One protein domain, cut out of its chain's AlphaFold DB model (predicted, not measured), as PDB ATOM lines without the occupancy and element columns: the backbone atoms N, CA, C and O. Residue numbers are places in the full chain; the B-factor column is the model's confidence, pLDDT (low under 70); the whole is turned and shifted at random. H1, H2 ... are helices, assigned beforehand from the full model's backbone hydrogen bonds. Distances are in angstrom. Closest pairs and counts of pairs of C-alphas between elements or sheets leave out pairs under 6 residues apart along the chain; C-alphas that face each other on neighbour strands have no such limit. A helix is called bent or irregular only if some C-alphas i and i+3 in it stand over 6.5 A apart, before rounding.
ATOM      1  N   LYS A  54     217.095 209.811 197.026       88.38
ATOM      2  CA  LYS A  54     215.943 210.458 197.672       88.38
ATOM      3  C   LYS A  54     214.896 209.432 198.100       88.38
ATOM      4  O   LYS A  54     214.401 209.515 199.222       88.38
ATOM      5  N   LEU A  55     214.583 208.458 197.246       86.81
ATOM      6  CA  LEU A  55     213.645 207.382 197.558       86.81
ATOM      7  C   LEU A  55     214.123 206.548 198.756       86.81
ATOM      8  O   LEU A  55     213.339 206.279 199.665       86.81
ATOM      9  N   GLN A  56     215.407 206.186 198.798       88.12
ATOM     10  CA  GLN A  56     215.998 205.448 199.916       88.12
ATOM     11  C   GLN A  56     215.927 206.239 201.225       88.12
ATOM     12  O   GLN A  56     215.535 205.685 202.252       88.12
ATOM     13  N   LYS A  57     216.237 207.538 201.190       88.12
ATOM     14  CA  LYS A  57     216.135 208.409 202.364       88.12
ATOM     15  C   LYS A  57     214.703 208.481 202.895       88.12
ATOM     16  O   LYS A  57     214.483 208.260 204.081       88.12
ATOM     17  N   VAL A  58     213.728 208.725 202.019       85.62
ATOM     18  CA  VAL A  58     212.313 208.804 202.414       85.62
ATOM     19  C   VAL A  58     211.798 207.454 202.926       85.62
ATOM     20  O   VAL A  58     210.996 207.418 203.854       85.62
ATOM     21  N   ARG A  59     212.293 206.332 202.389       85.38
ATOM     22  CA  ARG A  59     211.985 204.992 202.911       85.38
ATOM     23  C   ARG A  59     212.513 204.795 204.333       85.38
ATOM     24  O   ARG A  59     211.799 204.247 205.165       85.38
ATOM     25  N   LEU A  60     213.745 205.220 204.611       84.88
ATOM     26  CA  LEU A  60     214.325 205.142 205.956       84.88
ATOM     27  C   LEU A  60     213.552 206.017 206.952       84.88
ATOM     28  O   LEU A  60     213.312 205.584 208.073       84.88
ATOM     29  N   GLU A  61     213.127 207.212 206.529       82.88
ATOM     30  CA  GLU A  61     212.280 208.112 207.327       82.88
ATOM     31  C   GLU A  61     210.889 207.520 207.606       82.88
ATOM     32  O   GLU A  61     210.355 207.712 208.697       82.88
ATOM     33  N   ALA A  62     210.310 206.795 206.643       79.25
ATOM     34  CA  ALA A  62     209.039 206.100 206.832       79.25
ATOM     35  C   ALA A  62     209.148 204.939 207.827       79.25
ATOM     36  O   ALA A  62     208.197 204.687 208.563       79.25
ATOM     37  N   GLY A  63     210.309 204.280 207.896       80.62
ATOM     38  CA  GLY A  63     210.558 203.179 208.824       80.62
ATOM     39  C   GLY A  63     209.673 201.954 208.567       80.62
ATOM     40  O   GLY A  63     208.991 201.850 207.545       80.62
ATOM     41  N   ASP A  64     209.696 200.999 209.500       77.88
ATOM     42  CA  ASP A  64     208.787 199.850 209.476       77.88
ATOM     43  C   ASP A  64     207.518 200.161 210.276       77.88
ATOM     44  O   ASP A  64     207.440 199.953 211.485       77.88
ATOM     45  N   ILE A  65     206.528 200.720 209.582       82.88
ATOM     46  CA  ILE A  65     205.196 200.984 210.138       82.88
ATOM     47  C   ILE A  65     204.226 199.825 209.941       82.88
ATOM     48  O   ILE A  65     203.138 199.856 210.509       82.88
ATOM     49  N   LYS A  66     204.584 198.820 209.131       80.81
ATOM     50  CA  LYS A  66     203.660 197.748 208.755       80.81
ATOM     51  C   LYS A  66     203.268 196.934 209.983       80.81
ATOM     52  O   LYS A  66     202.080 196.763 210.225       80.81
ATOM     53  N   LEU A  67     204.261 196.528 210.776       82.44
ATOM     54  CA  LEU A  67     204.040 195.761 211.999       82.44
ATOM     55  C   LEU A  67     203.126 196.510 212.976       82.44
ATOM     56  O   LEU A  67     202.161 195.949 213.476       82.44
ATOM     57  N   VAL A  68     203.386 197.802 213.191       81.19
ATOM     58  CA  VAL A  68     202.596 198.616 214.123       81.19
ATOM     59  C   VAL A  68     201.154 198.781 213.634       81.19
ATOM     60  O   VAL A  68     200.221 198.692 214.424       81.19
ATOM     61  N   ILE A  69     200.953 198.991 212.329       81.75
ATOM     62  CA  ILE A  69     199.614 199.103 211.739       81.75
ATOM     63  C   ILE A  69     198.859 197.771 211.839       81.75
ATOM     64  O   ILE A  69     197.679 197.787 212.176       81.75
ATOM     65  N   GLU A  70     199.513 196.635 211.586       84.25
ATOM     66  CA  GLU A  70     198.911 195.301 211.737       84.25
ATOM     67  C   GLU A  70     198.476 195.052 213.188       84.25
ATOM     68  O   GLU A  70     197.315 194.737 213.426       84.25
ATOM     69  N   GLN A  71     199.336 195.345 214.167       84.06
ATOM     70  CA  GLN A  71     198.999 195.230 215.593       84.06
ATOM     71  C   GLN A  71     197.830 196.135 216.009       84.06
ATOM     72  O   GLN A  71     196.965 195.725 216.783       84.06
ATOM     73  N   MET A  72     197.762 197.360 215.473       81.62
ATOM     74  CA  MET A  72     196.626 198.262 215.701       81.62
ATOM     75  C   MET A  72     195.327 197.728 215.081       81.62
ATOM     76  O   MET A  72     194.263 197.885 215.680       81.62
ATOM     77  N   LEU A  73     195.394 197.122 213.891       83.81
ATOM     78  CA  LEU A  73     194.239 196.526 213.209       83.81
ATOM     79  C   LEU A  73     193.732 195.270 213.926       83.81
ATOM     80  O   LEU A  73     192.521 195.058 213.988       83.81
ATOM     81  N   ASP A  74     194.640 194.497 214.518       88.19
ATOM     82  CA  ASP A  74     194.332 193.315 215.325       88.19
ATOM     83  C   ASP A  74     193.831 193.672 216.743       88.19
ATOM     84  O   ASP A  74     193.428 192.796 217.511       88.19
ATOM     85  N   GLY A  75     193.800 194.966 217.092       80.62
ATOM     86  CA  GLY A  75     193.311 195.468 218.379       80.62
ATOM     87  C   GLY A  75     194.279 195.249 219.544       80.62
ATOM     88  O   GLY A  75     193.867 195.320 220.705       80.62
ATOM     89  N   GLU A  76     195.553 194.978 219.254       81.56
ATOM     90  CA  GLU A  76     196.597 194.808 220.258       81.56
ATOM     91  C   GLU A  76     196.956 196.157 220.910       81.56
ATOM     92  O   GLU A  76     196.863 197.229 220.302       81.56
ATOM     93  N   ILE A  77     197.354 196.128 222.186       76.12
ATOM     94  CA  ILE A  77     197.748 197.339 222.912       76.12
ATOM     95  C   ILE A  77     199.150 197.750 222.458       76.12
ATOM     96  O   ILE A  77     200.160 197.254 222.953       76.12
ATOM     97  N   VAL A  78     199.190 198.698 221.530       79.88
ATOM     98  CA  VAL A  78     200.417 199.306 221.009       79.88
ATOM     99  C   VAL A  78     200.901 200.418 221.948       79.88
ATOM    100  O   VAL A  78     200.098 201.186 222.491       79.88
ATOM    101  N   ARG A  79     202.218 200.540 222.165       82.94
ATOM    102  CA  ARG A  79     202.765 201.609 223.021       82.94
ATOM    103  C   ARG A  79     202.605 202.975 222.353       82.94
ATOM    104  O   ARG A  79     202.729 203.109 221.140       82.94
ATOM    105  N   GLY A  80     202.441 204.032 223.152       80.44
ATOM    106  CA  GLY A  80     202.312 205.405 222.633       80.44
ATOM    107  C   GLY A  80     203.472 205.846 221.724       80.44
ATOM    108  O   GLY A  80     203.252 206.534 220.733       80.44
ATOM    109  N   GLU A  81     204.696 205.392 222.002       81.50
ATOM    110  CA  GLU A  81     205.867 205.652 221.149       81.50
ATOM    111  C   GLU A  81     205.766 204.987 219.768       81.50
ATOM    112  O   GLU A  81     206.211 205.551 218.769       81.50
ATOM    113  N   GLU A  82     205.188 203.789 219.694       79.81
ATOM    114  CA  GLU A  82     204.974 203.059 218.442       79.81
ATOM    115  C   GLU A  82     203.863 203.720 217.624       79.81
ATOM    116  O   GLU A  82     204.002 203.862 216.411       79.81
ATOM    117  N   ILE A  83     202.827 204.247 218.284       82.38
ATOM    118  CA  ILE A  83     201.769 205.041 217.643       82.38
ATOM    119  C   ILE A  83     202.336 206.333 217.034       82.38
ATOM    120  O   ILE A  83     202.012 206.671 215.895       82.38
ATOM    121  N   GLU A  84     203.218 207.051 217.735       82.12
ATOM    122  CA  GLU A  84     203.859 208.251 217.173       82.12
ATOM    123  C   GLU A  84     204.827 207.911 216.024       82.12
ATOM    124  O   GLU A  84     204.893 208.652 215.036       82.12
ATOM    125  N   LYS A  85     205.515 206.759 216.073       81.56
ATOM    126  CA  LYS A  85     206.290 206.237 214.929       81.56
ATOM    127  C   LYS A  85     205.384 205.905 213.742       81.56
ATOM    128  O   LYS A  85     205.698 206.309 212.626       81.56
ATOM    129  N   ALA A  86     204.244 205.253 213.973       82.06
ATOM    130  CA  ALA A  86     203.268 204.933 212.934       82.06
ATOM    131  C   ALA A  86     202.676 206.195 212.297       82.06
ATOM    132  O   ALA A  86     202.584 206.286 211.078       82.06
ATOM    133  N   LYS A  87     202.350 207.213 213.094       82.81
ATOM    134  CA  LYS A  87     201.874 208.519 212.617       82.81
ATOM    135  C   LYS A  87     202.930 209.251 211.789       82.81
ATOM    136  O   LYS A  87     202.628 209.764 210.712       82.81
ATOM    137  N   THR A  88     204.174 209.272 212.263       83.00
ATOM    138  CA  THR A  88     205.291 209.901 211.545       83.00
ATOM    139  C   THR A  88     205.578 209.164 210.234       83.00
ATOM    140  O   THR A  88     205.672 209.800 209.181       83.00
ATOM    141  N   GLY A  89     205.609 207.831 210.245       83.69
ATOM    142  CA  GLY A  89     205.786 207.020 209.041       83.69
ATOM    143  C   GLY A  89     204.604 207.102 208.064       83.69
ATOM    144  O   GLY A  89     204.796 207.232 206.858       83.69
ATOM    145  N   ALA A  90     203.365 207.152 208.555       83.12
ATOM    146  CA  ALA A  90     202.186 207.371 207.716       83.12
ATOM    147  C   ALA A  90     202.214 208.756 207.047       83.12
ATOM    148  O   ALA A  90     201.888 208.887 205.867       83.12
ATOM    149  N   SER A  91     202.673 209.792 207.760       82.56
ATOM    150  CA  SER A  91     202.832 211.134 207.185       82.56
ATOM    151  C   SER A  91     203.905 211.194 206.086       82.56
ATOM    152  O   SER A  91     203.773 211.949 205.119       82.56
ATOM    153  N   THR A  92     204.950 210.366 206.187       84.94
ATOM    154  CA  THR A  92     206.031 210.273 205.195       84.94
ATOM    155  C   THR A  92     205.712 209.304 204.057       84.94
ATOM    156  O   THR A  92     206.316 209.419 202.991       84.94
ATOM    157  N   LEU A  93     204.698 208.444 204.191       84.38
ATOM    158  CA  LEU A  93     204.239 207.551 203.123       84.38
ATOM    159  C   LEU A  93     203.810 208.322 201.863       84.38
ATOM    160  O   LEU A  93     204.159 207.936 200.751       84.38
ATOM    161  N   ASN A  94     203.148 209.472 202.019       85.00
ATOM    162  CA  ASN A  94     202.821 210.349 200.885       85.00
ATOM    163  C   ASN A  94     204.077 210.874 200.170       85.00
ATOM    164  O   ASN A  94     204.115 210.963 198.941       85.00
ATOM    165  N   ARG A  95     205.133 211.203 200.927       86.19
ATOM    166  CA  ARG A  95     206.429 211.579 200.347       86.19
ATOM    167  C   ARG A  95     207.083 210.390 199.647       86.19
ATOM    168  O   ARG A  95     207.700 210.591 198.606       86.19
ATOM    169  N   LEU A  96     206.921 209.178 200.181       85.12
ATOM    170  CA  LEU A  96     207.461 207.954 199.593       85.12
ATOM    171  C   LEU A  96     206.816 207.657 198.239       85.12
ATOM    172  O   LEU A  96     207.530 207.421 197.271       85.12
ATOM    173  N   VAL A  97     205.485 207.745 198.151       85.44
ATOM    174  CA  VAL A  97     204.738 207.569 196.894       85.44
ATOM    175  C   VAL A  97     205.210 208.569 195.839       85.44
ATOM    176  O   VAL A  97     205.455 208.193 194.693       85.44
ATOM    177  N   ARG A  98     205.410 209.835 196.223       86.62
ATOM    178  CA  ARG A  98     205.902 210.864 195.299       86.62
ATOM    179  C   ARG A  98     207.339 210.601 194.845       86.62
ATOM    180  O   ARG A  98     207.598 210.618 193.649       86.62
ATOM    181  N   ALA A  99     208.246 210.287 195.772       84.50
ATOM    182  CA  ALA A  99     209.628 209.940 195.441       84.50
ATOM    183  C   ALA A  99     209.711 208.692 194.544       84.50
ATOM    184  O   ALA A  99     210.552 208.626 193.650       84.50
ATOM    185  N   TYR A 100     208.817 207.719 194.748       83.94
ATOM    186  CA  TYR A 100     208.727 206.525 193.914       83.94
ATOM    187  C   TYR A 100     208.234 206.857 192.504       83.94
ATOM    188  O   TYR A 100     208.827 206.399 191.530       83.94
ATOM    189  N   SER A 101     207.209 207.704 192.385       83.62
ATOM    190  CA  SER A 101     206.728 208.207 191.094       83.62
ATOM    191  C   SER A 101     207.818 208.976 190.340       83.62
ATOM    192  O   SER A 101     207.989 208.781 189.138       83.62
ATOM    193  N   ASP A 102     208.578 209.826 191.035       83.81
ATOM    194  CA  ASP A 102     209.683 210.587 190.444       83.81
ATOM    195  C   ASP A 102     210.808 209.653 189.970       83.81
ATOM    196  O   ASP A 102     211.337 209.821 188.870       83.81
ATOM    197  N   HIS A 103     211.139 208.628 190.760       83.75
ATOM    198  CA  HIS A 103     212.090 207.590 190.369       83.75
ATOM    199  C   HIS A 103     211.591 206.778 189.164       83.75
ATOM    200  O   HIS A 103     212.356 206.533 188.237       83.75
ATOM    201  N   GLN A 104     210.309 206.405 189.117       84.50
ATOM    202  CA  GLN A 104     209.718 205.706 187.974       84.50
ATOM    203  C   GLN A 104     209.780 206.564 186.701       84.50
ATOM    204  O   GLN A 104     210.165 206.073 185.643       84.50
ATOM    205  N   ALA A 105     209.484 207.861 186.800       82.50
ATOM    206  CA  ALA A 105     209.636 208.788 185.683       82.50
ATOM    207  C   ALA A 105     211.104 208.918 185.235       82.50
ATOM    208  O   ALA A 105     211.383 208.954 184.035       82.50
ATOM    209  N   ALA A 106     212.050 208.954 186.179       78.75
ATOM    210  CA  ALA A 106     213.478 208.977 185.878       78.75
ATOM    211  C   ALA A 106     213.963 207.662 185.242       78.75
ATOM    212  O   ALA A 106     214.800 207.701 184.342       78.75
ATOM    213  N   LEU A 107     213.413 206.511 185.640       79.12
ATOM    214  CA  LEU A 107     213.693 205.210 185.026       79.12
ATOM    215  C   LEU A 107     213.282 205.183 183.556       79.12
ATOM    216  O   LEU A 107     214.091 204.818 182.710       79.12
ATOM    217  N   PHE A 108     212.066 205.629 183.237       77.62
ATOM    218  CA  PHE A 108     211.616 205.682 181.846       77.62
ATOM    219  C   PHE A 108     212.484 206.610 180.991       77.62
ATOM    220  O   PHE A 108     212.854 206.252 179.878       77.62
ATOM    221  N   LYS A 109     212.855 207.782 181.521       76.38
ATOM    222  CA  LYS A 109     213.701 208.752 180.807       76.38
ATOM    223  C   LYS A 109     215.146 208.287 180.628       76.38
ATOM    224  O   LYS A 109     215.772 208.638 179.639       76.38
ATOM    225  N   SER A 110     215.673 207.512 181.572       76.56
ATOM    226  CA  SER A 110     217.044 206.984 181.522       76.56
ATOM    227  C   SER A 110     217.148 205.629 180.819       76.56
ATOM    228  O   SER A 110     218.253 205.113 180.676       76.56
ATOM    229  N   GLN A 111     216.038 205.051 180.347       78.62
ATOM    230  CA  GLN A 111     216.045 203.763 179.651       78.62
ATOM    231  C   GLN A 111     216.967 203.751 178.414       78.62
ATOM    232  O   GLN A 111     217.758 202.817 178.309       78.62
ATOM    233  N   PRO A 112     216.975 204.777 177.535       72.81
ATOM    234  CA  PRO A 112     217.917 204.832 176.413       72.81
ATOM    235  C   PRO A 112     219.377 204.898 176.880       72.81
ATOM    236  O   PRO A 112     220.227 204.173 176.372       72.81
ATOM    237  N   ALA A 113     219.657 205.701 177.913       77.12
ATOM    238  CA  ALA A 113     220.987 205.812 178.512       77.12
ATOM    239  C   ALA A 113     221.464 204.488 179.134       77.12
ATOM    240  O   ALA A 113     222.645 204.162 179.056       77.12
ATOM    241  N   ARG A 114     220.552 203.701 179.718       72.75
ATOM    242  CA  ARG A 114     220.845 202.361 180.244       72.75
ATOM    243  C   ARG A 114     221.133 201.358 179.142       72.75
ATOM    244  O   ARG A 114     222.106 200.635 179.255       72.75
ATOM    245  N   THR A 115     220.344 201.341 178.072       76.06
ATOM    246  CA  THR A 115     220.592 200.445 176.935       76.06
ATOM    247  C   THR A 115     221.932 200.743 176.264       76.06
ATOM    248  O   THR A 115     222.638 199.814 175.887       76.06
ATOM    249  N   LEU A 116     222.328 202.018 176.178       69.94
ATOM    250  CA  LEU A 116     223.661 202.403 175.707       69.94
ATOM    251  C   LEU A 116     224.766 201.975 176.679       69.94
ATOM    252  O   LEU A 116     225.786 201.455 176.239       69.94
ATOM    253  N   LEU A 117     224.565 202.145 177.989       72.75
ATOM    254  CA  LEU A 117     225.507 201.663 179.003       72.75
ATOM    255  C   LEU A 117     225.671 200.136 178.933       72.75
ATOM    256  O   LEU A 117     226.794 199.647 178.941       72.75
ATOM    257  N   ASP A 118     224.569 199.397 178.825       77.88
ATOM    258  CA  ASP A 118     224.561 197.939 178.703       77.88
ATOM    259  C   ASP A 118     225.241 197.496 177.403       77.88
ATOM    260  O   ASP A 118     226.011 196.538 177.415       77.88
ATOM    261  N   LEU A 119     225.023 198.209 176.292       74.75
ATOM    262  CA  LEU A 119     225.726 197.955 175.037       74.75
ATOM    263  C   LEU A 119     227.231 198.169 175.204       74.75
ATOM    264  O   LEU A 119     227.976 197.283 174.827       74.75
ATOM    265  N   VAL A 120     227.675 199.270 175.821       73.19
ATOM    266  CA  VAL A 120     229.102 199.552 176.073       73.19
ATOM    267  C   VAL A 120     229.736 198.519 177.010       73.19
ATOM    268  O   VAL A 120     230.870 198.099 176.788       73.19
ATOM    269  N   LEU A 121     229.018 198.094 178.053       73.75
ATOM    270  CA  LEU A 121     229.488 197.082 179.002       73.75
ATOM    271  C   LEU A 121     229.577 195.691 178.361       73.75
ATOM    272  O   LEU A 121     230.530 194.967 178.625       73.75
ATOM    273  N   ASN A 122     228.627 195.333 177.494       72.56
ATOM    274  CA  ASN A 122     228.606 194.040 176.804       72.56
ATOM    275  C   ASN A 122     229.496 194.017 175.548       72.56
ATOM    276  O   ASN A 122     230.030 192.968 175.194       72.56
ATOM    277  N   SER A 123     229.687 195.160 174.881       59.31
ATOM    278  CA  SER A 123     230.595 195.331 173.738       59.31
ATOM    279  C   SER A 123     232.050 195.505 174.161       59.31
ATOM    280  O   SER A 123     232.932 195.531 173.306       59.31
ATOM    281  N   ASN A 124     232.311 195.629 175.464       53.47
ATOM    282  CA  ASN A 124     233.643 195.577 176.041       53.47
ATOM    283  C   ASN A 124     233.873 194.231 176.754       53.47
ATOM    284  O   ASN A 124     233.957 194.199 177.983       53.47
ATOM    285  N   PRO A 125     234.021 193.105 176.025       52.25
ATOM    286  CA  PRO A 125     234.629 191.910 176.586       52.25
ATOM    287  C   PRO A 125     236.146 192.141 176.673       52.25
ATOM    288  O   PRO A 125     236.921 191.546 175.928       52.25
ATOM    289  N   ALA A 126     236.586 193.056 177.537       53.12
ATOM    290  CA  ALA A 126     238.004 193.263 177.804       53.12
ATOM    291  C   ALA A 126     238.303 193.089 179.297       53.12
ATOM    292  O   ALA A 126     238.169 194.029 180.085       53.12
ATOM    293  N   ASN A 127     238.810 191.879 179.569       46.84
ATOM    294  CA  ASN A 127     239.560 191.369 180.728       46.84
ATOM    295  C   ASN A 127     238.772 190.760 181.891       46.84
ATOM    296  O   ASN A 127     238.299 191.505 182.774       46.84
TER     297      ASN A 127
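This is residues 54 to 127 of the 127 residues of an uncharacterized protein of Nostoc sp. UCD120 (UniProt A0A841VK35). A long bent helix, H3, makes the length; H1 lies side by side with its long arm H3a, H2 packs on residues 82 to 86, and residues 104 to 127 stick out. The printed part has 74 residues with three named helices in the order H1, H2, H3, which hold 60 of them, and no named strand; its class is all helix, and it is an extended rod of 60 by 27 by 18 A with a radius of gyration of the C-alphas of 19.7 A.

Start at H1, residues 54 to 62: it touches H3a, residues 80 to 109, opposite ways at a shallow tilt of 16 degrees, closest at C-alphas Ala 62 and Gly 89, 4.0 A. H2, residues 66 to 73, touches H3a with a steep tilt of 51 degrees, closest at C-alphas Val 68 and Ala 86, 6.5 A. H3b, residues 112 to 122, touches no helix. Every O i to N i+4 pair is within hydrogen-bond range in H1, H2 and H3b, and 24 of 26 in H3a.

Find C-alpha 54 at (215.943, 210.458, 197.672), where H1 begins. H3, residues 80 to 122, one helix by its hydrogen bonds, is bent: C-alphas 109 and 112 are 7.2 A apart. H3a runs 43.5 A, kinked 34 degrees near residue 93; H3b, about perpendicular to it at 79 degrees, ends at C-alpha 122, (228.606, 194.040, 176.804).

C-alphas 77 and 126, the farthest apart, are 60.6 A apart; the printed part has no cut, and residues 116 and 123 to 127 are under pLDDT 70.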